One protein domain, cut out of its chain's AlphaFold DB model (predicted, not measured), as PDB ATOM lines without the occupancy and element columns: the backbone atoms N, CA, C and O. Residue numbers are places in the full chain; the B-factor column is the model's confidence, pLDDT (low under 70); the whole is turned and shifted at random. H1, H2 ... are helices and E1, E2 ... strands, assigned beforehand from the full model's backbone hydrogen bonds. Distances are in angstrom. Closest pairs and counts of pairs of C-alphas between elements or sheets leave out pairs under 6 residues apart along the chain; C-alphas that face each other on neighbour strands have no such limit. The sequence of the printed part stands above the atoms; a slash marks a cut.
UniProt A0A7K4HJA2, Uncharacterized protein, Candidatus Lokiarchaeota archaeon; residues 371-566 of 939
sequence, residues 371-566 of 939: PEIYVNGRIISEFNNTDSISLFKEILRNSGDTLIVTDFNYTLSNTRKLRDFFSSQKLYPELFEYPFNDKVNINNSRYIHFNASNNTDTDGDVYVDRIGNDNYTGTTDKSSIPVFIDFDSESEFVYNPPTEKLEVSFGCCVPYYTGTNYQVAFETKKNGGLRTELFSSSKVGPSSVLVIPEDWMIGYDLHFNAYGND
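What this domain is: This is residues 371 to 566 of the 939 residues of an uncharacterized protein of Candidatus Lokiarchaeota archaeon (UniProt A0A7K4HJA2). Little regular structure: long loops surround two small antiparallel sheets, hairpin E2 and E3 near the middle and E1 - E5 - E4 off to one side, while H2 packs on E2 with H1 beside it. The 196 printed residues include named elements H1 E1 H2 H3 E2 E3 E4 E5, a mixed class holding 60 residues. It is compact, radius of gyration of the C-alphas 16.2 A, spanning 46 by 38 by 37 A.

How they stand to each other: Start at H1, residues 371 to 381; it touches H2, residues 412 to 427, at a shallow tilt of 28 degrees, opposite ways, closest C-alphas Asn 376 and Phe 421, 4.9 A. H2 only grazes the sheet of E1, residues 403 to 409, E5, 518 to 523, and E4, 510 to 513; find N 404 and O 522, 2.8 A, and N 512 and O 519, 2.8 A, within hydrogen-bond range. In hairpin E2, 445 to 450, and E3, 481 to 486, find N 446 and O 485, 2.9 A. H3, 429 to 432, is close to but not clearly touching H2, closest C-alphas Gln 425 and Leu 431, 7.7 A. O i to N i+4 pairs are within range throughout H1 and 10 of 12 in H2; H3 is too short.

Where its parts are: Find C-alpha 371 at (13.373, 7.086, 8.862), where H1 begins; H1 runs 15.1 A and H2 23.6 A from first to last C-alpha, and E5 ends at C-alpha 523 at (38.531, 8.290, 16.218).

The domain as a whole: C-alphas 475 and 500, farthest apart, lie 48.6 A apart; the printed part has no cut. Links E2 to E3 and E3 to E4, among others, are long. Low-confidence residues include 454 to 466.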
ATOM      1  N   PRO A 371      13.260   6.851  10.298       92.94
ATOM      2  CA  PRO A 371      13.373   7.086   8.862       92.94
ATOM      3  C   PRO A 371      14.479   8.086   8.495       92.94
ATOM      4  O   PRO A 371      15.075   7.952   7.432       92.94
ATOM      5  N   GLU A 372      14.823   9.039   9.363       90.88
ATOM      6  CA  GLU A 372      15.904  10.003   9.138       90.88
ATOM      7  C   GLU A 372      17.268   9.304   9.073       90.88
ATOM      8  O   GLU A 372      18.052   9.581   8.165       90.88
ATOM      9  N   ILE A 373      17.516   8.353   9.985       92.62
ATOM     10  CA  ILE A 373      18.725   7.517   9.975       92.62
ATOM     11  C   ILE A 373      18.749   6.660   8.709       92.62
ATOM     12  O   ILE A 373      19.777   6.599   8.041       92.62
ATOM     13  N   TYR A 374      17.618   6.045   8.352       92.12
ATOM     14  CA  TYR A 374      17.526   5.167   7.186       92.12
ATOM     15  C   TYR A 374      17.760   5.892   5.860       92.12
ATOM     16  O   TYR A 374      18.576   5.453   5.048       92.12
ATOM     17  N   VAL A 375      17.111   7.039   5.650       90.31
ATOM     18  CA  VAL A 375      17.273   7.841   4.429       90.31
ATOM     19  C   VAL A 375      18.692   8.402   4.324       90.31
ATOM     20  O   VAL A 375      19.330   8.244   3.282       90.31
ATOM     21  N   ASN A 376      19.228   9.002   5.394       90.56
ATOM     22  CA  ASN A 376      20.580   9.571   5.364       90.56
ATOM     23  C   ASN A 376      21.664   8.484   5.292       90.56
ATOM     24  O   ASN A 376      22.675   8.659   4.613       90.56
ATOM     25  N   GLY A 377      21.443   7.348   5.951       89.38
ATOM     26  CA  GLY A 377      22.312   6.181   5.886       89.38
ATOM     27  C   GLY A 377      22.357   5.579   4.483       89.38
ATOM     28  O   GLY A 377      23.436   5.313   3.961       89.38
ATOM     29  N   ARG A 378      21.212   5.466   3.802       84.94
ATOM     30  CA  ARG A 378      21.162   5.017   2.405       84.94
ATOM     31  C   ARG A 378      21.934   5.937   1.463       84.94
ATOM     32  O   ARG A 378      22.636   5.448   0.581       84.94
ATOM     33  N   ILE A 379      21.851   7.253   1.674       84.00
ATOM     34  CA  ILE A 379      22.657   8.217   0.915       84.00
ATOM     35  C   ILE A 379      24.150   7.911   1.074       84.00
ATOM     36  O   ILE A 379      24.869   8.109   0.101       84.00
ATOM     37  N   ILE A 380      24.603   7.411   2.240       80.75
ATOM     38  CA  ILE A 380      25.980   6.933   2.496       80.75
ATOM     39  C   ILE A 380      26.327   5.681   1.704       80.75
ATOM     40  O   ILE A 380      27.386   5.635   1.079       80.75
ATOM     41  N   SER A 381      25.436   4.700   1.671       68.81
ATOM     42  CA  SER A 381      25.675   3.445   0.955       68.81
ATOM     43  C   SER A 381      25.778   3.624  -0.574       68.81
ATOM     44  O   SER A 381      26.377   2.789  -1.241       68.81
ATOM     45  N   GLU A 382      25.266   4.725  -1.143       65.88
ATOM     46  CA  GLU A 382      25.286   5.024  -2.590       65.88
ATOM     47  C   GLU A 382      26.533   5.825  -3.069       65.88
ATOM     48  O   GLU A 382      26.586   6.266  -4.217       65.88
ATOM     49  N   PHE A 383      27.553   6.052  -2.229       52.75
ATOM     50  CA  PHE A 383      28.612   7.052  -2.483       52.75
ATOM     51  C   PHE A 383      29.560   6.817  -3.669       52.75
ATOM     52  O   PHE A 383      30.101   7.804  -4.170       52.75
ATOM     53  N   ASN A 384      29.799   5.577  -4.108       42.31
ATOM     54  CA  ASN A 384      30.952   5.281  -4.973       42.31
ATOM     55  C   ASN A 384      30.628   4.624  -6.326       42.31
ATOM     56  O   ASN A 384      31.563   4.267  -7.038       42.31
ATOM     57  N   ASN A 385      29.360   4.412  -6.708       42.91
ATOM     58  CA  ASN A 385      28.991   3.511  -7.827       42.91
ATOM     59  C   ASN A 385      29.615   2.092  -7.732       42.91
ATOM     60  O   ASN A 385      29.447   1.274  -8.634       42.91
ATOM     61  N   THR A 386      30.326   1.801  -6.642       43.69
ATOM     62  CA  THR A 386      30.837   0.516  -6.206       43.69
ATOM     63  C   THR A 386      30.070   0.194  -4.937       43.69
ATOM     64  O   THR A 386      29.990   1.021  -4.030       43.69
ATOM     65  N   ASP A 387      29.470  -0.987  -4.892       49.84
ATOM     66  CA  ASP A 387      28.516  -1.419  -3.867       49.84
ATOM     67  C   ASP A 387      29.131  -1.624  -2.460       49.84
ATOM     68  O   ASP A 387      28.647  -2.445  -1.679       49.84
ATOM     69  N   SER A 388      30.261  -0.987  -2.138       58.47
ATOM     70  CA  SER A 388      31.017  -1.225  -0.904       58.47
ATOM     71  C   SER A 388      31.938  -0.048  -0.561       58.47
ATOM     72  O   SER A 388      32.577   0.528  -1.442       58.47
ATOM     73  N   ILE A 389      31.982   0.278   0.732       72.69
ATOM     74  CA  ILE A 389      32.952   1.159   1.394       72.69
ATOM     75  C   ILE A 389      33.756   0.265   2.326       72.69
ATOM     76  O   ILE A 389      33.173  -0.560   3.042       72.69
ATOM     77  N   SER A 390      35.068   0.454   2.347       81.44
ATOM     78  CA  SER A 390      35.967  -0.431   3.070       81.44
ATOM     79  C   SER A 390      37.027   0.304   3.886       81.44
ATOM     80  O   SER A 390      37.275   1.505   3.751       81.44
ATOM     81  N   LEU A 391      37.673  -0.439   4.780       85.56
ATOM     82  CA  LEU A 391      38.884   0.015   5.442       85.56
ATOM     83  C   LEU A 391      40.009   0.225   4.433       85.56
ATOM     84  O   LEU A 391      40.354  -0.682   3.682       85.56
ATOM     85  N   PHE A 392      40.649   1.389   4.505       85.19
ATOM     86  CA  PHE A 392      41.831   1.683   3.699       85.19
ATOM     87  C   PHE A 392      43.109   1.036   4.246       85.19
ATOM     88  O   PHE A 392      44.076   0.857   3.516       85.19
ATOM     89  N   LYS A 393      43.150   0.742   5.550       84.00
ATOM     90  CA  LYS A 393      44.308   0.119   6.196       84.00
ATOM     91  C   LYS A 393      43.875  -0.854   7.280       84.00
ATOM     92  O   LYS A 393      42.826  -0.675   7.901       84.00
ATOM     93  N   GLU A 394      44.740  -1.819   7.561       83.12
ATOM     94  CA  GLU A 394      44.533  -2.779   8.639       83.12
ATOM     95  C   GLU A 394      44.463  -2.128  10.036       83.12
ATOM     96  O   GLU A 394      45.120  -1.121  10.330       83.12
ATOM     97  N   ILE A 395      43.675  -2.737  10.927       80.31
ATOM     98  CA  ILE A 395      43.575  -2.364  12.342       80.31
ATOM     99  C   ILE A 395      44.129  -3.505  13.199       80.31
ATOM    100  O   ILE A 395      43.629  -4.633  13.187       80.31
ATOM    101  N   LEU A 396      45.151  -3.198  13.999       73.19
ATOM    102  CA  LEU A 396      45.777  -4.146  14.921       73.19
ATOM    103  C   LEU A 396      44.951  -4.284  16.214       73.19
ATOM    104  O   LEU A 396      44.588  -3.277  16.832       73.19
ATOM    105  N   ARG A 397      44.700  -5.520  16.684       63.66
ATOM    106  CA  ARG A 397      44.095  -5.745  18.012       63.66
ATOM    107  C   ARG A 397      44.983  -5.142  19.116       63.66
ATOM    108  O   ARG A 397      46.171  -5.449  19.177       63.66
ATOM    109  N   ASN A 398      44.383  -4.350  20.015       57.03
ATOM    110  CA  ASN A 398      44.999  -3.646  21.162       57.03
ATOM    111  C   ASN A 398      45.697  -2.294  20.894       57.03
ATOM    112  O   ASN A 398      46.465  -1.839  21.746       57.03
ATOM    113  N   SER A 399      45.439  -1.600  19.779       55.34
ATOM    114  CA  SER A 399      45.837  -0.185  19.694       55.34
ATOM    115  C   SER A 399      44.991   0.634  20.684       55.34
ATOM    116  O   SER A 399      43.802   0.826  20.455       55.34
ATOM    117  N   GLY A 400      45.575   1.098  21.794       56.44
ATOM    118  CA  GLY A 400      44.854   1.839  22.847       56.44
ATOM    119  C   GLY A 400      44.157   3.129  22.379       56.44
ATOM    120  O   GLY A 400      43.245   3.587  23.056       56.44
ATOM    121  N   ASP A 401      44.542   3.650  21.209       62.22
ATOM    122  CA  ASP A 401      43.908   4.758  20.491       62.22
ATOM    123  C   ASP A 401      43.673   4.319  19.028       62.22
ATOM    124  O   ASP A 401      44.567   4.439  18.187       62.22
ATOM    125  N   THR A 402      42.515   3.727  18.712       75.25
ATOM    126  CA  THR A 402      42.227   3.275  17.337       75.25
ATOM    127  C   THR A 402      41.720   4.435  16.477       75.25
ATOM    128  O   THR A 402      40.701   5.051  16.781       75.25
ATOM    129  N   LEU A 403      42.428   4.696  15.379       87.06
ATOM    130  CA  LEU A 403      41.981   5.540  14.271       87.06
ATOM    131  C   LEU A 403      41.535   4.625  13.125       87.06
ATOM    132  O   LEU A 403      42.364   3.925  12.537       87.06
ATOM    133  N   ILE A 404      40.243   4.634  12.812       88.81
ATOM    134  CA  ILE A 404      39.649   3.867  11.713       88.81
ATOM    135  C   ILE A 404      39.797   4.697  10.442       88.81
ATOM    136  O   ILE A 404      39.196   5.759  10.347       88.81
ATOM    137  N   VAL A 405      40.596   4.241   9.477       89.88
ATOM    138  CA  VAL A 405      40.777   4.944   8.197       89.88
ATOM    139  C   VAL A 405      39.977   4.217   7.126       89.88
ATOM    140  O   VAL A 405      40.165   3.021   6.911       89.88
ATOM    141  N   THR A 406      39.080   4.949   6.479       89.56
ATOM    142  CA  THR A 406      38.188   4.432   5.435       89.56
ATOM    143  C   THR A 406      38.683   4.836   4.055       89.56
ATOM    144  O   THR A 406      39.459   5.777   3.930       89.56
ATOM    145  N   ASP A 407      38.194   4.183   3.013       85.31
ATOM    146  CA  ASP A 407      38.427   4.589   1.625       85.31
ATOM    147  C   ASP A 407      37.614   5.832   1.185       85.31
ATOM    148  O   ASP A 407      37.770   6.308   0.057       85.31
ATOM    149  N   PHE A 408      36.791   6.419   2.067       84.44
ATOM    150  CA  PHE A 408      36.019   7.625   1.769       84.44
ATOM    151  C   PHE A 408      36.926   8.810   1.449       84.44
ATOM    152  O   PHE A 408      37.658   9.289   2.310       84.44
ATOM    153  N   ASN A 409      36.787   9.397   0.260       88.69
ATOM    154  CA  ASN A 409      37.468  10.652  -0.059       88.69
ATOM    155  C   ASN A 409      36.999  11.789   0.861       88.69
ATOM    156  O   ASN A 409      35.801  12.090   0.944       88.69
ATOM    157  N   TYR A 410      37.948  12.477   1.492       90.56
ATOM    158  CA  TYR A 410      37.688  13.624   2.352       90.56
ATOM    159  C   TYR A 410      37.387  14.867   1.506       90.56
ATOM    160  O   TYR A 410      38.275  15.594   1.064       90.56
ATOM    161  N   THR A 411      36.102  15.120   1.272       89.56
ATOM    162  CA  THR A 411      35.606  16.301   0.550       89.56
ATOM    163  C   THR A 411      34.479  16.962   1.336       89.56
ATOM    164  O   THR A 411      33.817  16.306   2.144       89.56
ATOM    165  N   LEU A 412      34.213  18.249   1.086       89.44
ATOM    166  CA  LEU A 412      33.085  18.957   1.707       89.44
ATOM    167  C   LEU A 412      31.750  18.233   1.467       89.44
ATOM    168  O   LEU A 412      30.946  18.108   2.382       89.44
ATOM    169  N   SER A 413      31.525  17.737   0.247       88.50
ATOM    170  CA  SER A 413      30.301  17.009  -0.109       88.50
ATOM    171  C   SER A 413      30.156  15.712   0.693       88.50
ATOM    172  O   SER A 413      29.110  15.463   1.288       88.50
ATOM    173  N   ASN A 414      31.217  14.904   0.756       87.12
ATOM    174  CA  ASN A 414      31.173  13.599   1.414       87.12
ATOM    175  C   ASN A 414      31.040  13.716   2.933       87.12
ATOM    176  O   ASN A 414      30.198  13.063   3.545       87.12
ATOM    177  N   THR A 415      31.838  14.596   3.534       90.12
ATOM    178  CA  THR A 415      31.809  14.841   4.980       90.12
ATOM    179  C   THR A 415      30.484  15.472   5.422       90.12
ATOM    180  O   THR A 415      29.996  15.158   6.503       90.12
ATOM    181  N   ARG A 416      29.827  16.274   4.570       89.94
ATOM    182  CA  ARG A 416      28.479  16.808   4.834       89.94
ATOM    183  C   ARG A 416      27.396  15.726   4.845       89.94
ATOM    184  O   ARG A 416      26.531  15.745   5.707       89.94
ATOM    185  N   LYS A 417      27.443  14.772   3.919       89.00
ATOM    186  CA  LYS A 417      26.507  13.639   3.913       89.00
ATOM    187  C   LYS A 417      26.692  12.743   5.154       89.00
ATOM    188  O   LYS A 417      25.707  12.328   5.757       89.00
ATOM    189  N   LEU A 418      27.940  12.508   5.584       90.81
ATOM    190  CA  LEU A 418      28.243  11.818   6.851       90.81
ATOM    191  C   LEU A 418      27.716  12.590   8.069       90.81
ATOM    192  O   LEU A 418      27.109  11.991   8.953       90.81
ATOM    193  N   ARG A 419      27.886  13.918   8.090       91.44
ATOM    194  CA  ARG A 419      27.284  14.788   9.108       91.44
ATOM    195  C   ARG A 419      25.777  14.580   9.195       91.44
ATOM    196  O   ARG A 419      25.278  14.370  10.286       91.44
ATOM    197  N   ASP A 420      25.059  14.622   8.074       90.81
ATOM    198  CA  ASP A 420      23.592  14.533   8.076       90.81
ATOM    199  C   ASP A 420      23.102  13.192   8.653       90.81
ATOM    200  O   ASP A 420      22.141  13.147   9.428       90.81
ATOM    201  N   PHE A 421      23.814  12.101   8.367       91.88
ATOM    202  CA  PHE A 421      23.590  10.810   9.016       91.88
ATOM    203  C   PHE A 421      23.884  10.853  10.519       91.88
ATOM    204  O   PHE A 421      23.017  10.504  11.318       91.88
ATOM    205  N   PHE A 422      25.056  11.326  10.938       92.88
ATOM    206  CA  PHE A 422      25.410  11.380  12.357       92.88
ATOM    207  C   PHE A 422      24.513  12.329  13.164       92.88
ATOM    208  O   PHE A 422      24.142  12.013  14.294       92.88
ATOM    209  N   SER A 423      24.109  13.470  12.611       89.06
ATOM    210  CA  SER A 423      23.186  14.401  13.263       89.06
ATOM    211  C   SER A 423      21.786  13.796  13.406       89.06
ATOM    212  O   SER A 423      21.150  14.018  14.435       89.06
ATOM    213  N   SER A 424      21.328  12.961  12.462       89.69
ATOM    214  CA  SER A 424      20.032  12.269  12.579       89.69
ATOM    215  C   SER A 424      19.955  11.309  13.775       89.69
ATOM    216  O   SER A 424      18.892  11.157  14.374       89.69
ATOM    217  N   GLN A 425      21.086  10.732  14.201       91.62
ATOM    218  CA  GLN A 425      21.142   9.828  15.357       91.62
ATOM    219  C   GLN A 425      20.768  10.526  16.673       91.62
ATOM    220  O   GLN A 425      20.289   9.873  17.596       91.62
ATOM    221  N   LYS A 426      20.923  11.856  16.766       86.38
ATOM    222  CA  LYS A 426      20.542  12.629  17.961       86.38
ATOM    223  C   LYS A 426      19.051  12.556  18.283       86.38
ATOM    224  O   LYS A 426      18.671  12.731  19.437       86.38
ATOM    225  N   LEU A 427      18.219  12.306  17.274       83.56
ATOM    226  CA  LEU A 427      16.769  12.201  17.427       83.56
ATOM    227  C   LEU A 427      16.349  10.928  18.189       83.56
ATOM    228  O   LEU A 427      15.190  10.825  18.597       83.56
ATOM    229  N   TYR A 428      17.282   9.984  18.376       87.50
ATOM    230  CA  TYR A 428      17.062   8.626  18.882       87.50
ATOM    231  C   TYR A 428      18.051   8.288  20.016       87.50
ATOM    232  O   TYR A 428      18.987   7.503  19.821       87.50
ATOM    233  N   PRO A 429      17.903   8.900  21.207       86.62
ATOM    234  CA  PRO A 429      18.845   8.726  22.316       86.62
ATOM    235  C   PRO A 429      18.960   7.284  22.825       86.62
ATOM    236  O   PRO A 429      20.021   6.904  23.318       86.62
ATOM    237  N   GLU A 430      17.925   6.461  22.661       88.12
ATOM    238  CA  GLU A 430      17.925   5.052  23.059       88.12
ATOM    239  C   GLU A 430      18.964   4.207  22.298       88.12
ATOM    240  O   GLU A 430      19.369   3.149  22.774       88.12
ATOM    241  N   LEU A 431      19.452   4.679  21.142       92.31
ATOM    242  CA  LEU A 431      20.554   4.050  20.395       92.31
ATOM    243  C   LEU A 431      21.913   4.181  21.094       92.31
ATOM    244  O   LEU A 431      22.891   3.572  20.672       92.31
ATOM    245  N   PHE A 432      22.005   4.993  22.143       92.19
ATOM    246  CA  PHE A 432      23.234   5.180  22.910       92.19
ATOM    247  C   PHE A 432      23.150   4.557  24.308       92.19
ATOM    248  O   PHE A 432      24.139   4.568  25.038       92.19
ATOM    249  N   GLU A 433      22.016   3.945  24.665       90.00
ATOM    250  CA  GLU A 433      21.877   3.082  25.844       90.00
ATOM    251  C   GLU A 433      22.465   1.692  25.547       90.00
ATOM    252  O   GLU A 433      21.766   0.680  25.498       90.00
ATOM    253  N   TYR A 434      23.772   1.646  25.272       89.50
ATOM    254  CA  TYR A 434      24.449   0.442  24.795       89.50
ATOM    255  C   TYR A 434      25.090  -0.346  25.954       89.50
ATOM    256  O   TYR A 434      26.145   0.039  26.461       89.50
ATOM    257  N   PRO A 435      24.525  -1.499  26.370       86.81
ATOM    258  CA  PRO A 435      24.934  -2.188  27.602       86.81
ATOM    259  C   PRO A 435      26.330  -2.825  27.530       86.81
ATOM    260  O   PRO A 435      26.862  -3.283  28.538       86.81
ATOM    261  N   PHE A 436      26.935  -2.862  26.342       86.50
ATOM    262  CA  PHE A 436      28.251  -3.446  26.108       86.50
ATOM    263  C   PHE A 436      29.380  -2.401  26.073       86.50
ATOM    264  O   PHE A 436      30.535  -2.780  25.863       86.50
ATOM    265  N   ASN A 437      29.082  -1.110  26.255       87.56
ATOM    266  CA  ASN A 437      30.090  -0.063  26.435       87.56
ATOM    267  C   ASN A 437      29.515   1.116  27.238       87.56
ATOM    268  O   ASN A 437      28.750   1.917  26.713       87.56
ATOM    269  N   ASP A 438      29.935   1.251  28.494       88.25
ATOM    270  CA  ASP A 438      29.470   2.285  29.426       88.25
ATOM    271  C   ASP A 438      29.997   3.698  29.116       88.25
ATOM    272  O   ASP A 438      29.505   4.681  29.671       88.25
ATOM    273  N   LYS A 439      30.986   3.823  28.222       89.50
ATOM    274  CA  LYS A 439      31.521   5.117  27.768       89.50
ATOM    275  C   LYS A 439      30.699   5.748  26.649       89.50
ATOM    276  O   LYS A 439      30.858   6.946  26.394       89.50
ATOM    277  N   VAL A 440      29.860   4.958  25.982       90.38
ATOM    278  CA  VAL A 440      29.007   5.423  24.889       90.38
ATOM    279  C   VAL A 440      27.873   6.262  25.454       90.38
ATOM    280  O   VAL A 440      27.173   5.844  26.372       90.38
ATOM    281  N   ASN A 441      27.686   7.458  24.905       89.88
ATOM    282  CA  ASN A 441      26.489   8.254  25.131       89.88
ATOM    283  C   ASN A 441      26.238   9.206  23.956       89.88
ATOM    284  O   ASN A 441      27.107   9.474  23.128       89.88
ATOM    285  N   ILE A 442      25.034   9.769  23.907       87.56
ATOM    286  CA  ILE A 442      24.607  10.661  22.823       87.56
ATOM    287  C   ILE A 442      25.486  11.919  22.664       87.56
ATOM    288  O   ILE A 442      25.580  12.476  21.569       87.56
ATOM    289  N   ASN A 443      26.154  12.380  23.726       87.88
ATOM    290  CA  ASN A 443      26.915  13.632  23.697       87.88
ATOM    291  C   ASN A 443      28.350  13.458  23.195       87.88
ATOM    292  O   ASN A 443      28.947  14.431  22.743       87.88
ATOM    293  N   ASN A 444      28.918  12.252  23.281       89.62
ATOM    294  CA  ASN A 444      30.308  11.983  22.905       89.62
ATOM    295  C   ASN A 444      30.466  10.910  21.820       89.62
ATOM    296  O   ASN A 444      31.592  10.719  21.366       89.62
ATOM    297  N   SER A 445      29.391  10.229  21.409       92.81
ATOM    298  CA  SER A 445      29.465   9.121  20.458       92.81
ATOM    299  C   SER A 445      28.515   9.278  19.276       92.81
ATOM    300  O   SER A 445      27.397   9.772  19.408       92.81
ATOM    301  N   ARG A 446      28.923   8.754  18.122       94.62
ATOM    302  CA  ARG A 446      28.055   8.393  16.987       94.62
ATOM    303  C   ARG A 446      28.344   6.962  16.581       94.62
ATOM    304  O   ARG A 446      29.394   6.454  16.950       94.62
ATOM    305  N   TYR A 447      27.447   6.299  15.862       93.75
ATOM    306  CA  TYR A 447      27.701   4.935  15.396       93.75
ATOM    307  C   TYR A 447      27.750   4.835  13.874       93.75
ATOM    308  O   TYR A 447      27.132   5.621  13.155       93.75
ATOM    309  N   ILE A 448      28.488   3.841  13.394       91.94
ATOM    310  CA  ILE A 448      28.521   3.395  12.003       91.94
ATOM    311  C   ILE A 448      28.553   1.863  11.992       91.94
ATOM    312  O   ILE A 448      29.033   1.246  12.945       91.94
ATOM    313  N   HIS A 449      28.009   1.238  10.953       90.62
ATOM    314  CA  HIS A 449      27.965  -0.216  10.852       90.62
ATOM    315  C   HIS A 449      29.285  -0.772  10.328       90.62
ATOM    316  O   HIS A 449      29.907  -0.197   9.434       90.62
ATOM    317  N   PHE A 450      29.695  -1.910  10.876       86.50
ATOM    318  CA  PHE A 450      30.912  -2.612  10.496       86.50
ATOM    319  C   PHE A 450      30.619  -4.118  10.433       86.50
ATOM    320  O   PHE A 450      30.166  -4.701  11.417       86.50
ATOM    321  N   ASN A 451      30.887  -4.772   9.303       81.69
ATOM    322  CA  ASN A 451      30.802  -6.230   9.194       81.69
ATOM    323  C   ASN A 451      31.612  -6.976  10.272       81.69
ATOM    324  O   ASN A 451      32.789  -6.708  10.504       81.69
ATOM    325  N   ALA A 452      30.967  -7.958  10.910       74.25
ATOM    326  CA  ALA A 452      31.559  -8.785  11.966       74.25
ATOM    327  C   ALA A 452      32.584  -9.809  11.441       74.25
ATOM    328  O   ALA A 452      33.470 -10.250  12.179       74.25
ATOM    329  N   SER A 453      32.436 -10.209  10.178       71.00
ATOM    330  CA  SER A 453      33.302 -11.153   9.475       71.00
ATOM    331  C   SER A 453      33.402 -10.779   8.001       71.00
ATOM    332  O   SER A 453      32.448 -10.256   7.436       71.00
ATOM    333  N   ASN A 454      34.528 -11.118   7.379       63.56
ATOM    334  CA  ASN A 454      34.701 -11.087   5.929       63.56
ATOM    335  C   ASN A 454      34.835 -12.537   5.477       63.56
ATOM    336  O   ASN A 454      35.781 -13.234   5.862       63.56
ATOM    337  N   ASN A 455      33.806 -13.037   4.821       54.97
ATOM    338  CA  ASN A 455      33.582 -14.438   4.570       54.97
ATOM    339  C   ASN A 455      34.034 -14.745   3.143       54.97
ATOM    340  O   ASN A 455      33.210 -14.849   2.245       54.97
ATOM    341  N   THR A 456      35.337 -14.988   2.958       47.97
ATOM    342  CA  THR A 456      35.829 -15.616   1.725       47.97
ATOM    343  C   THR A 456      35.247 -17.026   1.644       47.97
ATOM    344  O   THR A 456      35.889 -17.985   2.084       47.97
ATOM    345  N   ASP A 457      34.009 -17.158   1.179       44.78
ATOM    346  CA  ASP A 457      33.469 -18.455   0.824       44.78
ATOM    347  C   ASP A 457      34.375 -19.012  -0.272       44.78
ATOM    348  O   ASP A 457      34.843 -18.293  -1.162       44.78
ATOM    349  N   THR A 458      34.713 -20.285  -0.144       40.44
ATOM    350  CA  THR A 458      35.736 -20.968  -0.947       40.44
ATOM    351  C   THR A 458      35.429 -21.011  -2.450       40.44
ATOM    352  O   THR A 458      36.300 -21.418  -3.218       40.44
ATOM    353  N   ASP A 459      34.252 -20.539  -2.864       42.56
ATOM    354  CA  ASP A 459      33.742 -20.589  -4.237       42.56
ATOM    355  C   ASP A 459      33.904 -19.281  -5.037       42.56
ATOM    356  O   ASP A 459      33.469 -19.192  -6.178       42.56
ATOM    357  N   GLY A 460      34.605 -18.271  -4.506       39.62
ATOM    358  CA  GLY A 460      35.009 -17.102  -5.305       39.62
ATOM    359  C   GLY A 460      33.894 -16.095  -5.618       39.62
ATOM    360  O   GLY A 460      34.116 -15.172  -6.405       39.62
ATOM    361  N   ASP A 461      32.728 -16.213  -4.981       48.28
ATOM    362  CA  ASP A 461      31.641 -15.247  -5.133       48.28
ATOM    363  C   ASP A 461      31.891 -13.971  -4.314       48.28
ATOM    364  O   ASP A 461      31.744 -13.915  -3.097       48.28
ATOM    365  N   VAL A 462      32.235 -12.892  -5.016       43.56
ATOM    366  CA  VAL A 462      32.553 -11.556  -4.465       43.56
ATOM    367  C   VAL A 462      31.332 -10.859  -3.823       43.56
ATOM    368  O   VAL A 462      31.460  -9.836  -3.156       43.56
ATOM    369  N   TYR A 463      30.121 -11.392  -4.011       49.47
ATOM    370  CA  TYR A 463      28.862 -10.721  -3.653       49.47
ATOM    371  C   TYR A 463      28.287 -11.132  -2.286       49.47
ATOM    372  O   TYR A 463      27.342 -10.499  -1.815       49.47
ATOM    373  N   VAL A 464      28.864 -12.141  -1.622       51.12
ATOM    374  CA  VAL A 464      28.395 -12.639  -0.313       51.12
ATOM    375  C   VAL A 464      28.925 -11.807   0.868       51.12
ATOM    376  O   VAL A 464      28.370 -11.882   1.962       51.12
ATOM    377  N   ASP A 465      29.931 -10.959   0.633       55.88
ATOM    378  CA  ASP A 465      30.667 -10.199   1.657       55.88
ATOM    379  C   ASP A 465      30.232  -8.736   1.807       55.88
ATOM    380  O   ASP A 465      31.008  -7.895   2.250       55.88
ATOM    381  N   ARG A 466      28.984  -8.405   1.459       68.06
ATOM    382  CA  ARG A 466      28.461  -7.031   1.539       68.06
ATOM    383  C   ARG A 466      27.938  -6.664   2.920       68.06
ATOM    384  O   ARG A 466      27.403  -7.507   3.638       68.06
ATOM    385  N   ILE A 467      28.049  -5.386   3.279       76.25
ATOM    386  CA  ILE A 467      27.329  -4.845   4.436       76.25
ATOM    387  C   ILE A 467      25.815  -4.989   4.216       76.25
ATOM    388  O   ILE A 467      25.309  -4.673   3.138       76.25
ATOM    389  N   GLY A 468      25.115  -5.528   5.214       73.56
ATOM    390  CA  GLY A 468      23.686  -5.844   5.153       73.56
ATOM    391  C   GLY A 468      23.299  -7.169   4.511       73.56
ATOM    392  O   GLY A 468      22.111  -7.462   4.409       73.56
ATOM    393  N   ASN A 469      24.257  -8.009   4.104       72.69
ATOM    394  CA  ASN A 469      23.956  -9.416   3.846       72.69
ATOM    395  C   ASN A 469      23.934 -10.194   5.170       72.69
ATOM    396  O   ASN A 469      24.838 -10.965   5.501       72.69
ATOM    397  N   ASP A 470      22.858 -10.000   5.926       71.81
ATOM    398  CA  ASP A 470      22.697 -10.528   7.284       71.81
ATOM    399  C   ASP A 470      22.275 -12.006   7.311       71.81
ATOM    400  O   ASP A 470      21.852 -12.524   8.348       71.81
ATOM    401  N   ASN A 471      22.420 -12.707   6.179       70.62
ATOM    402  CA  ASN A 471      22.031 -14.101   5.992       70.62
ATOM    403  C   ASN A 471      20.522 -14.328   6.172       70.62
ATOM    404  O   ASN A 471      20.099 -15.220   6.912       70.62
ATOM    405  N   TYR A 472      19.717 -13.533   5.458       74.50
ATOM    406  CA  TYR A 472      18.250 -13.558   5.482       74.50
ATOM    407  C   TYR A 472      17.647 -14.974   5.443       74.50
ATOM    408  O   TYR A 472      16.650 -15.257   6.110       74.50
ATOM    409  N   THR A 473      18.262 -15.899   4.698       70.06
ATOM    410  CA  THR A 473      17.758 -17.268   4.508       70.06
ATOM    411  C   THR A 473      18.426 -18.322   5.386       70.06
ATOM    412  O   THR A 473      17.792 -19.341   5.674       70.06
ATOM    413  N   GLY A 474      19.652 -18.087   5.858       71.06
ATOM    414  CA  GLY A 474      20.427 -19.075   6.599       71.06
ATOM    415  C   GLY A 474      20.071 -19.180   8.083       71.06
ATOM    416  O   GLY A 474      19.014 -18.749   8.543       71.06
ATOM    417  N   THR A 475      20.966 -19.822   8.837       72.19
ATOM    418  CA  THR A 475      20.820 -20.108  10.277       72.19
ATOM    419  C   THR A 475      21.891 -19.438  11.144       72.19
ATOM    420  O   THR A 475      21.819 -19.514  12.370       72.19
ATOM    421  N   THR A 476      22.863 -18.771  10.518       77.25
ATOM    422  CA  THR A 476      23.994 -18.105  11.182       77.25
ATOM    423  C   THR A 476      23.820 -16.598  11.121       77.25
ATOM    424  O   THR A 476      23.522 -16.068  10.055       77.25
ATOM    425  N   ASP A 477      24.055 -15.914  12.239       80.44
ATOM    426  CA  ASP A 477      24.032 -14.454  12.306       80.44
ATOM    427  C   ASP A 477      25.242 -13.853  11.568       80.44
ATOM    428  O   ASP A 477      26.378 -13.990  12.029       80.44
ATOM    429  N   LYS A 478      24.987 -13.173  10.445       79.44
ATOM    430  CA  LYS A 478      25.992 -12.404   9.690       79.44
ATOM    431  C   LYS A 478      25.808 -10.886   9.803       79.44
ATOM    432  O   LYS A 478      26.496 -10.151   9.107       79.44
ATOM    433  N   SER A 479      24.937 -10.424  10.701       82.94
ATOM    434  CA  SER A 479      24.652  -8.996  10.845       82.94
ATOM    435  C   SER A 479      25.881  -8.175  11.218       82.94
ATOM    436  O   SER A 479      26.792  -8.653  11.917       82.94
ATOM    437  N   SER A 480      25.895  -6.929  10.747       86.50
ATOM    438  CA  SER A 480      26.913  -5.947  11.100       86.50
ATOM    439  C   SER A 480      26.859  -5.559  12.586       86.50
ATOM    440  O   SER A 480      25.902  -5.825  13.315       86.50
ATOM    441  N   ILE A 481      27.940  -4.953  13.066       87.12
ATOM    442  CA  ILE A 481      28.113  -4.496  14.446       87.12
ATOM    443  C   ILE A 481      28.075  -2.964  14.452       87.12
ATOM    444  O   ILE A 481      28.721  -2.346  13.598       87.12
ATOM    445  N   PRO A 482      27.393  -2.323  15.419       91.56
ATOM    446  CA  PRO A 482      27.537  -0.889  15.635       91.56
ATOM    447  C   PRO A 482      28.920  -0.576  16.221       91.56
ATOM    448  O   PRO A 482      29.259  -0.982  17.336       91.56
ATOM    449  N   VAL A 483      29.727   0.181  15.484       89.88
ATOM    450  CA  VAL A 483      30.987   0.742  15.978       89.88
ATOM    451  C   VAL A 483      30.757   2.188  16.376       89.88
ATOM    452  O   VAL A 483      30.372   3.015  15.550       89.88
ATOM    453  N   PHE A 484      31.010   2.493  17.648       92.38
ATOM    454  CA  PHE A 484      30.847   3.835  18.194       92.38
ATOM    455  C   PHE A 484      32.131   4.657  18.029       92.38
ATOM    456  O   PHE A 484      33.177   4.329  18.593       92.38
ATOM    457  N   ILE A 485      32.024   5.757  17.294       93.06
ATOM    458  CA  ILE A 485      33.080   6.727  16.999       93.06
ATOM    459  C   ILE A 485      32.914   7.992  17.840       93.06
ATOM    460  O   ILE A 485      31.820   8.303  18.318       93.06
ATOM    461  N   ASP A 486      34.011   8.696  18.062       93.62
ATOM    462  CA  ASP A 486      34.054   9.903  18.867       93.62
ATOM    463  C   ASP A 486      33.283  11.029  18.168       93.62
ATOM    464  O   ASP A 486      33.376  11.230  16.956       93.62
ATOM    465  N   PHE A 487      32.516  11.771  18.961       93.88
ATOM    466  CA  PHE A 487      31.782  12.951  18.535       93.88
ATOM    467  C   PHE A 487      32.309  14.187  19.263       93.88
ATOM    468  O   PHE A 487      32.621  14.170  20.463       93.88
ATOM    469  N   ASP A 488      32.428  15.268  18.510       91.12
ATOM    470  CA  ASP A 488      32.746  16.599  18.991       91.12
ATOM    471  C   ASP A 488      31.640  17.577  18.580       91.12
ATOM    472  O   ASP A 488      31.486  17.935  17.413       91.12
ATOM    473  N   SER A 489      30.853  18.020  19.559       88.12
ATOM    474  CA  SER A 489      29.755  18.955  19.318       88.12
ATOM    475  C   SER A 489      30.229  20.332  18.853       88.12
ATOM    476  O   SER A 489      29.466  21.034  18.198       88.12
ATOM    477  N   GLU A 490      31.460  20.741  19.184       88.06
ATOM    478  CA  GLU A 490      31.964  22.075  18.824       88.06
ATOM    479  C   GLU A 490      32.260  22.197  17.322       88.06
ATOM    480  O   GLU A 490      32.149  23.285  16.754       88.06
ATOM    481  N   SER A 491      32.568  21.081  16.658       86.50
ATOM    482  CA  SER A 491      32.889  21.029  15.229       86.50
ATOM    483  C   SER A 491      31.753  20.508  14.342       86.50
ATOM    484  O   SER A 491      31.934  20.416  13.130       86.50
ATOM    485  N   GLU A 492      30.563  20.204  14.879       85.38
ATOM    486  CA  GLU A 492      29.456  19.568  14.131       85.38
ATOM    487  C   GLU A 492      29.022  20.318  12.864       85.38
ATOM    488  O   GLU A 492      28.656  19.699  11.864       85.38
ATOM    489  N   PHE A 493      29.083  21.647  12.882       86.50
ATOM    490  CA  PHE A 493      28.704  22.491  11.745       86.50
ATOM    491  C   PHE A 493      29.908  23.137  11.054       86.50
ATOM    492  O   PHE A 493      29.739  23.981  10.172       86.50
ATOM    493  N   VAL A 494      31.123  22.726  11.420       88.38
ATOM    494  CA  VAL A 494      32.376  23.295  10.924       88.38
ATOM    495  C   VAL A 494      33.041  22.320   9.956       88.38
ATOM    496  O   VAL A 494      33.250  21.150  10.273       88.38
ATOM    497  N   TYR A 495      33.396  22.814   8.768       90.50
ATOM    498  CA  TYR A 495      34.253  22.094   7.831       90.50
ATOM    499  C   TYR A 495      35.689  22.596   7.948       90.50
ATOM    500  O   TYR A 495      35.978  23.744   7.606       90.50
ATOM    501  N   ASN A 496      36.578  21.709   8.369       89.12
ATOM    502  CA  ASN A 496      38.011  21.920   8.426       89.12
ATOM    503  C   ASN A 496      38.658  21.294   7.178       89.12
ATOM    504  O   ASN A 496      38.670  20.062   7.032       89.12
ATOM    505  N   PRO A 497      39.162  22.111   6.230       86.56
ATOM    506  CA  PRO A 497      39.852  21.594   5.058       86.56
ATOM    507  C   PRO A 497      41.118  20.829   5.480       86.56
ATOM    508  O   PRO A 497      41.687  21.117   6.534       86.56
ATOM    509  N   PRO A 498      41.578  19.860   4.674       83.25
ATOM    510  CA  PRO A 498      42.759  19.078   5.013       83.25
ATOM    511  C   PRO A 498      43.993  19.989   5.141       83.25
ATOM    512  O   PRO A 498      44.412  20.625   4.173       83.25
ATOM    513  N   THR A 499      44.561  20.060   6.346       74.38
ATOM    514  CA  THR A 499      45.814  20.770   6.657       74.38
ATOM    515  C   THR A 499      46.788  19.821   7.369       74.38
ATOM    516  O   THR A 499      46.484  18.645   7.560       74.38
ATOM    517  N   GLU A 500      47.971  20.299   7.773       59.91
ATOM    518  CA  GLU A 500      48.910  19.511   8.594       59.91
ATOM    519  C   GLU A 500      48.360  19.182   9.998       59.91
ATOM    520  O   GLU A 500      48.869  18.277  10.660       59.91
ATOM    521  N   LYS A 501      47.323  19.894  10.465       64.69
ATOM    522  CA  LYS A 501      46.641  19.613  11.734       64.69
ATOM    523  C   LYS A 501      45.424  18.717  11.495       64.69
ATOM    524  O   LYS A 501      44.564  19.036  10.678       64.69
ATOM    525  N   LEU A 502      45.345  17.615  12.243       70.69
ATOM    526  CA  LEU A 502      44.214  16.681  12.249       70.69
ATOM    527  C   LEU A 502      43.041  17.277  13.046       70.69
ATOM    528  O   LEU A 502      42.796  16.895  14.186       70.69
ATOM    529  N   GLU A 503      42.359  18.264  12.469       84.12
ATOM    530  CA  GLU A 503      41.159  18.862  13.063       84.12
ATOM    531  C   GLU A 503      39.900  18.126  12.587       84.12
ATOM    532  O   GLU A 503      39.749  17.815  11.404       84.12
ATOM    533  N   VAL A 504      38.990  17.841  13.521       88.94
ATOM    534  CA  VAL A 504      37.730  17.140  13.249       88.94
ATOM    535  C   VAL A 504      36.795  18.060  12.465       88.94
ATOM    536  O   VAL A 504      36.550  19.189  12.875       88.94
ATOM    537  N   SER A 505      36.254  17.585  11.349       91.25
ATOM    538  CA  SER A 505      35.147  18.225  10.636       91.25
ATOM    539  C   SER A 505      33.829  17.572  10.968       91.25
ATOM    540  O   SER A 505      33.734  16.346  11.066       91.25
ATOM    541  N   PHE A 506      32.795  18.400  11.039       91.00
ATOM    542  CA  PHE A 506      31.423  17.969  11.241       91.00
ATOM    543  C   PHE A 506      31.267  16.953  12.387       91.00
ATOM    544  O   PHE A 506      30.522  15.978  12.294       91.00
ATOM    545  N   GLY A 507      32.024  17.169  13.463       89.81
ATOM    546  CA  GLY A 507      31.968  16.421  14.715       89.81
ATOM    547  C   GLY A 507      32.589  15.025  14.723       89.81
ATOM    548  O   GLY A 507      32.930  14.561  15.806       89.81
ATOM    549  N   CYS A 508      32.776  14.361  13.578       93.00
ATOM    550  CA  CYS A 508      33.300  12.984  13.534       93.00
ATOM    551  C   CYS A 508      34.409  12.741  12.500       93.00
ATOM    552  O   CYS A 508      35.150  11.770  12.626       93.00
ATOM    553  N   CYS A 509      34.520  13.560  11.451       93.75
ATOM    554  CA  CYS A 509      35.369  13.254  10.298       93.75
ATOM    555  C   CYS A 509      36.773  13.849  10.450       93.75
ATOM    556  O   CYS A 509      36.929  15.066  10.409       93.75
ATOM    557  N   VAL A 510      37.808  13.013  10.516       92.69
ATOM    558  CA  VAL A 510      39.216  13.445  10.556       92.69
ATOM    559  C   VAL A 510      39.867  13.260   9.177       92.69
ATOM    560  O   VAL A 510      39.718  12.188   8.588       92.69
ATOM    561  N   PRO A 511      40.589  14.256   8.626       91.94
ATOM    562  CA  PRO A 511      41.299  14.096   7.358       91.94
ATOM    563  C   PRO A 511      42.567  13.252   7.538       91.94
ATOM    564  O   PRO A 511      43.443  13.609   8.317       91.94
ATOM    565  N   TYR A 512      42.718  12.170   6.776       90.06
ATOM    566  CA  TYR A 512      43.907  11.315   6.795       90.06
ATOM    567  C   TYR A 512      44.615  11.309   5.436       90.06
ATOM    568  O   TYR A 512      44.012  10.958   4.426       90.06
ATOM    569  N   TYR A 513      45.895  11.690   5.400       88.88
ATOM    570  CA  TYR A 513      46.675  11.721   4.160       88.88
ATOM    571  C   TYR A 513      47.236  10.336   3.818       88.88
ATOM    572  O   TYR A 513      48.036   9.784   4.572       88.88
ATOM    573  N   THR A 514      46.865   9.797   2.657       82.94
ATOM    574  CA  THR A 514      47.292   8.461   2.198       82.94
ATOM    575  C   THR A 514      48.572   8.465   1.362       82.94
ATOM    576  O   THR A 514      48.985   7.429   0.848       82.94
ATOM    577  N   GLY A 515      49.192   9.631   1.167       83.94
ATOM    578  CA  GLY A 515      50.294   9.817   0.218       83.94
ATOM    579  C   GLY A 515      49.848  10.291  -1.169       83.94
ATOM    580  O   GLY A 515      50.685  10.786  -1.920       83.94
ATOM    581  N   THR A 516      48.554  10.187  -1.498       83.19
ATOM    582  CA  THR A 516      47.974  10.677  -2.766       83.19
ATOM    583  C   THR A 516      46.800  11.618  -2.539       83.19
ATOM    584  O   THR A 516      46.811  12.737  -3.042       83.19
ATOM    585  N   ASN A 517      45.816  11.193  -1.745       86.88
ATOM    586  CA  ASN A 517      44.604  11.949  -1.444       86.88
ATOM    587  C   ASN A 517      44.345  11.969   0.070       86.88
ATOM    588  O   ASN A 517      45.003  11.272   0.845       86.88
ATOM    589  N   TYR A 518      43.374  12.778   0.492       90.25
ATOM    590  CA  TYR A 518      42.864  12.741   1.858       90.25
ATOM    591  C   TYR A 518      41.630  11.849   1.935       90.25
ATOM    592  O   TYR A 518      40.710  11.988   1.127       90.25
ATOM    593  N   GLN A 519      41.607  10.979   2.933       90.44
ATOM    594  CA  GLN A 519      40.489  10.107   3.254       90.44
ATOM    595  C   GLN A 519      39.854  10.464   4.595       90.44
ATOM    596  O   GLN A 519      40.466  11.147   5.418       90.44
ATOM    597  N   VAL A 520      38.616  10.028   4.812       91.56
ATOM    598  CA  VAL A 520      37.930  10.177   6.094       91.56
ATOM    599  C   VAL A 520      38.430   9.110   7.057       91.56
ATOM    600  O   VAL A 520      38.456   7.915   6.751       91.56
ATOM    601  N   ALA A 521      38.795   9.553   8.251       92.06
ATOM    602  CA  ALA A 521      39.079   8.701   9.383       92.06
ATOM    603  C   ALA A 521      38.161   9.032  10.565       92.06
ATOM    604  O   ALA A 521      37.669  10.156  10.688       92.06
ATOM    605  N   PHE A 522      37.954   8.046  11.434       92.25
ATOM    606  CA  PHE A 522      37.160   8.157  12.650       92.25
ATOM    607  C   PHE A 522      37.997   7.777  13.871       92.25
ATOM    608  O   PHE A 522      38.687   6.754  13.873       92.25
ATOM    609  N   GLU A 523      37.921   8.586  14.921       91.44
ATOM    610  CA  GLU A 523      38.531   8.290  16.218       91.44
ATOM    611  C   GLU A 523      37.549   7.507  17.098       91.44
ATOM    612  O   GLU A 523      36.340   7.677  16.981       91.44
ATOM    613  N   THR A 524      38.048   6.643  17.984       89.62
ATOM    614  CA  THR A 524      37.211   5.894  18.949       89.62
ATOM    615  C   THR A 524      37.701   6.036  20.392       89.62
ATOM    616  O   THR A 524      37.357   5.234  21.263       89.62
ATOM    617  N   LYS A 525      38.608   6.979  20.652       86.62
ATOM    618  CA  LYS A 525      39.345   7.097  21.912       86.62
ATOM    619  C   LYS A 525      38.432   7.468  23.077       86.62
ATOM    620  O   LYS A 525      38.510   6.834  24.135       86.62
ATOM    621  N   LYS A 526      37.548   8.455  22.899       86.69
ATOM    622  CA  LYS A 526      36.574   8.884  23.921       86.69
ATOM    623  C   LYS A 526      35.622   7.741  24.286       86.69
ATOM    624  O   LYS A 526      35.243   7.623  25.449       86.69
ATOM    625  N   ASN A 527      35.332   6.852  23.337       85.56
ATOM    626  CA  ASN A 527      34.478   5.678  23.538       85.56
ATOM    627  C   ASN A 527      35.216   4.441  24.082       85.56
ATOM    628  O   ASN A 527      34.615   3.380  24.224       85.56
ATOM    629  N   GLY A 528      36.508   4.548  24.417       81.69
ATOM    630  CA  GLY A 528      37.283   3.442  24.988       81.69
ATOM    631  C   GLY A 528      37.944   2.500  23.982       81.69
ATOM    632  O   GLY A 528      38.397   1.436  24.399       81.69
ATOM    633  N   GLY A 529      38.047   2.896  22.713       82.12
ATOM    634  CA  GLY A 529      38.716   2.134  21.658       82.12
ATOM    635  C   GLY A 529      37.794   1.172  20.905       82.12
ATOM    636  O   GLY A 529      36.641   0.949  21.279       82.12
ATOM    637  N   LEU A 530      38.319   0.574  19.833       79.25
ATOM    638  CA  LEU A 530      37.608  -0.458  19.086       79.25
ATOM    639  C   LEU A 530      37.671  -1.797  19.835       79.25
ATOM    640  O   LEU A 530      38.749  -2.341  20.083       79.25
ATOM    641  N   ARG A 531      36.504  -2.369  20.138       74.44
ATOM    642  CA  ARG A 531      36.363  -3.694  20.765       74.44
ATOM    643  C   ARG A 531      36.614  -4.813  19.763       74.44
ATOM    644  O   ARG A 531      35.699  -5.471  19.270       74.44
ATOM    645  N   THR A 532      37.880  -4.988  19.410       69.44
ATOM    646  CA  THR A 532      38.282  -5.901  18.339       69.44
ATOM    647  C   THR A 532      37.899  -7.367  18.574       69.44
ATOM    648  O   THR A 532      37.820  -8.125  17.611       69.44
ATOM    649  N   GLU A 533      37.624  -7.772  19.817       69.25
ATOM    650  CA  GLU A 533      37.115  -9.095  20.188       69.25
ATOM    651  C   GLU A 533      35.740  -9.435  19.598       69.25
ATOM    652  O   GLU A 533      35.424 -10.617  19.486       69.25
ATOM    653  N   LEU A 534      34.953  -8.431  19.196       74.31
ATOM    654  CA  LEU A 534      33.622  -8.624  18.611       74.31
ATOM    655  C   LEU A 534      33.668  -9.101  17.149       74.31
ATOM    656  O   LEU A 534      32.648  -9.521  16.611       74.31
ATOM    657  N   PHE A 535      34.842  -9.071  16.517       74.75
ATOM    658  CA  PHE A 535      35.033  -9.491  15.133       74.75
ATOM    659  C   PHE A 535      35.577 -10.919  15.060       74.75
ATOM    660  O   PHE A 535      36.566 -11.250  15.728       74.75
ATOM    661  N   SER A 536      34.974 -11.768  14.227       63.34
ATOM    662  CA  SER A 536      35.447 -13.134  13.991       63.34
ATOM    663  C   SER A 536      36.327 -13.175  12.743       63.34
ATOM    664  O   SER A 536      35.832 -13.011  11.628       63.34
ATOM    665  N   SER A 537      37.629 -13.420  12.896       52.94
ATOM    666  CA  SER A 537      38.490 -13.717  11.749       52.94
ATOM    667  C   SER A 537      38.513 -15.227  11.514       52.94
ATOM    668  O   SER A 537      39.148 -15.962  12.267       52.94
ATOM    669  N   SER A 538      37.901 -15.705  10.434       45.41
ATOM    670  CA  SER A 538      38.074 -17.079   9.933       45.41
ATOM    671  C   SER A 538      39.515 -17.372   9.461       45.41
ATOM    672  O   SER A 538      39.831 -18.506   9.116       45.41
ATOM    673  N   LYS A 539      40.422 -16.380   9.486       43.75
ATOM    674  CA  LYS A 539      41.817 -16.482   9.023       43.75
ATOM    675  C   LYS A 539      42.889 -16.731  10.095       43.75
ATOM    676  O   LYS A 539      44.066 -16.640   9.757       43.75
ATOM    677  N   VAL A 540      42.571 -17.048  11.357       39.59
ATOM    678  CA  VAL A 540      43.639 -17.187  12.374       39.59
ATOM    679  C   VAL A 540      43.438 -18.406  13.274       39.59
ATOM    680  O   VAL A 540      42.468 -18.505  14.021       39.59
ATOM    681  N   GLY A 541      44.388 -19.345  13.189       38.84
ATOM    682  CA  GLY A 541      44.572 -20.414  14.169       38.84
ATOM    683  C   GLY A 541      44.938 -19.873  15.564       38.84
ATOM    684  O   GLY A 541      45.088 -18.670  15.746       38.84
ATOM    685  N   PRO A 542      45.107 -20.730  16.582       37.66
ATOM    686  CA  PRO A 542      44.986 -20.348  17.998       37.66
ATOM    687  C   PRO A 542      46.042 -19.390  18.585       37.66
ATOM    688  O   PRO A 542      46.017 -19.148  19.790       37.66
ATOM    689  N   SER A 543      46.977 -18.851  17.800       46.38
ATOM    690  CA  SER A 543      48.125 -18.101  18.317       46.38
ATOM    691  C   SER A 543      48.570 -17.000  17.349       46.38
ATOM    692  O   SER A 543      48.714 -17.252  16.158       46.38
ATOM    693  N   SER A 544      48.889 -15.825  17.909       46.50
ATOM    694  CA  SER A 544      49.513 -14.613  17.329       46.50
ATOM    695  C   SER A 544      48.638 -13.644  16.505       46.50
ATOM    696  O   SER A 544      48.256 -13.928  15.382       46.50
ATOM    697  N   VAL A 545      48.391 -12.471  17.117       51.47
ATOM    698  CA  VAL A 545      47.862 -11.193  16.583       51.47
ATOM    699  C   VAL A 545      46.690 -11.332  15.602       51.47
ATOM    700  O   VAL A 545      46.880 -11.419  14.395       51.47
ATOM    701  N   LEU A 546      45.456 -11.270  16.118       61.53
ATOM    702  CA  LEU A 546      44.313 -10.988  15.248       61.53
ATOM    703  C   LEU A 546      44.476  -9.567  14.679       61.53
ATOM    704  O   LEU A 546      44.771  -8.619  15.409       61.53
ATOM    705  N   VAL A 547      44.297  -9.437  13.376       72.62
ATOM    706  CA  VAL A 547      44.295  -8.177  12.633       72.62
ATOM    707  C   VAL A 547      42.944  -8.094  11.940       72.62
ATOM    708  O   VAL A 547      42.451  -9.109  11.448       72.62
ATOM    709  N   ILE A 548      42.333  -6.913  11.941       77.94
ATOM    710  CA  ILE A 548      41.230  -6.600  11.036       77.94
ATOM    711  C   ILE A 548      41.883  -6.120   9.730       77.94
ATOM    712  O   ILE A 548      42.522  -5.067   9.758       77.94
ATOM    713  N   PRO A 549      41.817  -6.891   8.631       76.00
ATOM    714  CA  PRO A 549      42.468  -6.540   7.372       76.00
ATOM    715  C   PRO A 549      41.934  -5.242   6.756       76.00
ATOM    716  O   PRO A 549      40.823  -4.806   7.066       76.00
ATOM    717  N   GLU A 550      42.708  -4.671   5.833       77.94
ATOM    718  CA  GLU A 550      42.175  -3.740   4.832       77.94
ATOM    719  C   GLU A 550      41.048  -4.399   4.005       77.94
ATOM    720  O   GLU A 550      40.833  -5.613   4.077       77.94
ATOM    721  N   ASP A 551      40.265  -3.595   3.287       76.88
ATOM    722  CA  ASP A 551      39.106  -4.005   2.475       76.88
ATOM    723  C   ASP A 551      37.862  -4.490   3.247       76.88
ATOM    724  O   ASP A 551      36.799  -4.696   2.657       76.88
ATOM    725  N   TRP A 552      37.935  -4.617   4.573       80.06
ATOM    726  CA  TRP A 552      36.776  -4.920   5.415       80.06
ATOM    727  C   TRP A 552      35.712  -3.818   5.358       80.06
ATOM    728  O   TRP A 552      36.033  -2.639   5.493       80.06
ATOM    729  N   MET A 553      34.444  -4.207   5.198       81.12
ATOM    730  CA  MET A 553      33.374  -3.252   4.909       81.12
ATOM    731  C   MET A 553      32.863  -2.496   6.138       81.12
ATOM    732  O   MET A 553      32.569  -3.083   7.186       81.12
ATOM    733  N   ILE A 554      32.697  -1.187   5.958       84.00
ATOM    734  CA  ILE A 554      32.203  -0.224   6.945       84.00
ATOM    735  C   ILE A 554      31.246   0.750   6.256       84.00
ATOM    736  O   ILE A 554      31.494   1.171   5.135       84.00
ATOM    737  N   GLY A 555      30.148   1.140   6.895       86.88
ATOM    738  CA  GLY A 555      29.184   2.044   6.271       86.88
ATOM    739  C   GLY A 555      27.833   2.035   6.962       86.88
ATOM    740  O   GLY A 555      27.744   1.902   8.181       86.88
ATOM    741  N   TYR A 556      26.769   2.183   6.180       88.69
ATOM    742  CA  TYR A 556      25.416   1.990   6.673       88.69
ATOM    743  C   TYR A 556      24.826   0.693   6.122       88.69
ATOM    744  O   TYR A 556      24.713   0.499   4.912       88.69
ATOM    745  N   ASP A 557      24.464  -0.189   7.041       87.50
ATOM    746  CA  ASP A 557      23.742  -1.416   6.787       87.50
ATOM    747  C   ASP A 557      22.241  -1.126   6.594       87.50
ATOM    748  O   ASP A 557      21.563  -0.595   7.479       87.50
ATOM    749  N   LEU A 558      21.745  -1.447   5.397       86.00
ATOM    750  CA  LEU A 558      20.354  -1.240   4.991       86.00
ATOM    751  C   LEU A 558      19.421  -2.360   5.457       86.00
ATOM    752  O   LEU A 558      18.203  -2.213   5.339       86.00
ATOM    753  N   HIS A 559      19.959  -3.464   5.973       88.19
ATOM    754  CA  HIS A 559      19.156  -4.603   6.366       88.19
ATOM    755  C   HIS A 559      18.223  -4.262   7.531       88.19
ATOM    756  O   HIS A 559      18.555  -3.498   8.443       88.19
ATOM    757  N   PHE A 560      17.031  -4.858   7.532       90.56
ATOM    758  CA  PHE A 560      15.998  -4.571   8.530       90.56
ATOM    759  C   PHE A 560      16.398  -4.978   9.962       90.56
ATOM    760  O   PHE A 560      15.832  -4.457  10.921       90.56
ATOM    761  N   ASN A 561      17.380  -5.879  10.124       88.06
ATOM    762  CA  ASN A 561      17.929  -6.267  11.431       88.06
ATOM    763  C   ASN A 561      19.167  -5.488  11.889       88.06
ATOM    764  O   ASN A 561      19.615  -5.720  13.014       88.06
ATOM    765  N   ALA A 562      19.692  -4.579  11.071       90.31
ATOM    766  CA  ALA A 562      20.862  -3.795  11.435       90.31
ATOM    767  C   ALA A 562      20.605  -2.881  12.644       90.31
ATOM    768  O   ALA A 562      19.465  -2.536  12.975       90.31
ATOM    769  N   TYR A 563      21.676  -2.456  13.313       92.75
ATOM    770  CA  TYR A 563      21.563  -1.632  14.510       92.75
ATOM    771  C   TYR A 563      20.917  -0.266  14.217       92.75
ATOM    772  O   TYR A 563      21.371   0.533  13.400       92.75
ATOM    773  N   GLY A 564      19.834   0.029  14.929       90.75
ATOM    774  CA  GLY A 564      19.033   1.233  14.712       90.75
ATOM    775  C   GLY A 564      17.984   1.101  13.608       90.75
ATOM    776  O   GLY A 564      17.068   1.926  13.573       90.75
ATOM    777  N   ASN A 565      18.017   0.028  12.810       92.31
ATOM    778  CA  ASN A 565      16.935  -0.308  11.893       92.31
ATOM    779  C   ASN A 565      15.854  -1.095  12.644       92.31
ATOM    780  O   ASN A 565      16.098  -2.113  13.305       92.31
ATOM    781  N   ASP A 566      14.629  -0.588  12.555       93.94
ATOM    782  CA  ASP A 566      13.437  -1.238  13.080       93.94
ATOM    783  C   ASP A 566      12.280  -0.890  12.152       93.94
ATOM    784  O   ASP A 566      11.959   0.288  11.947       93.94
TER     785      ASP A 566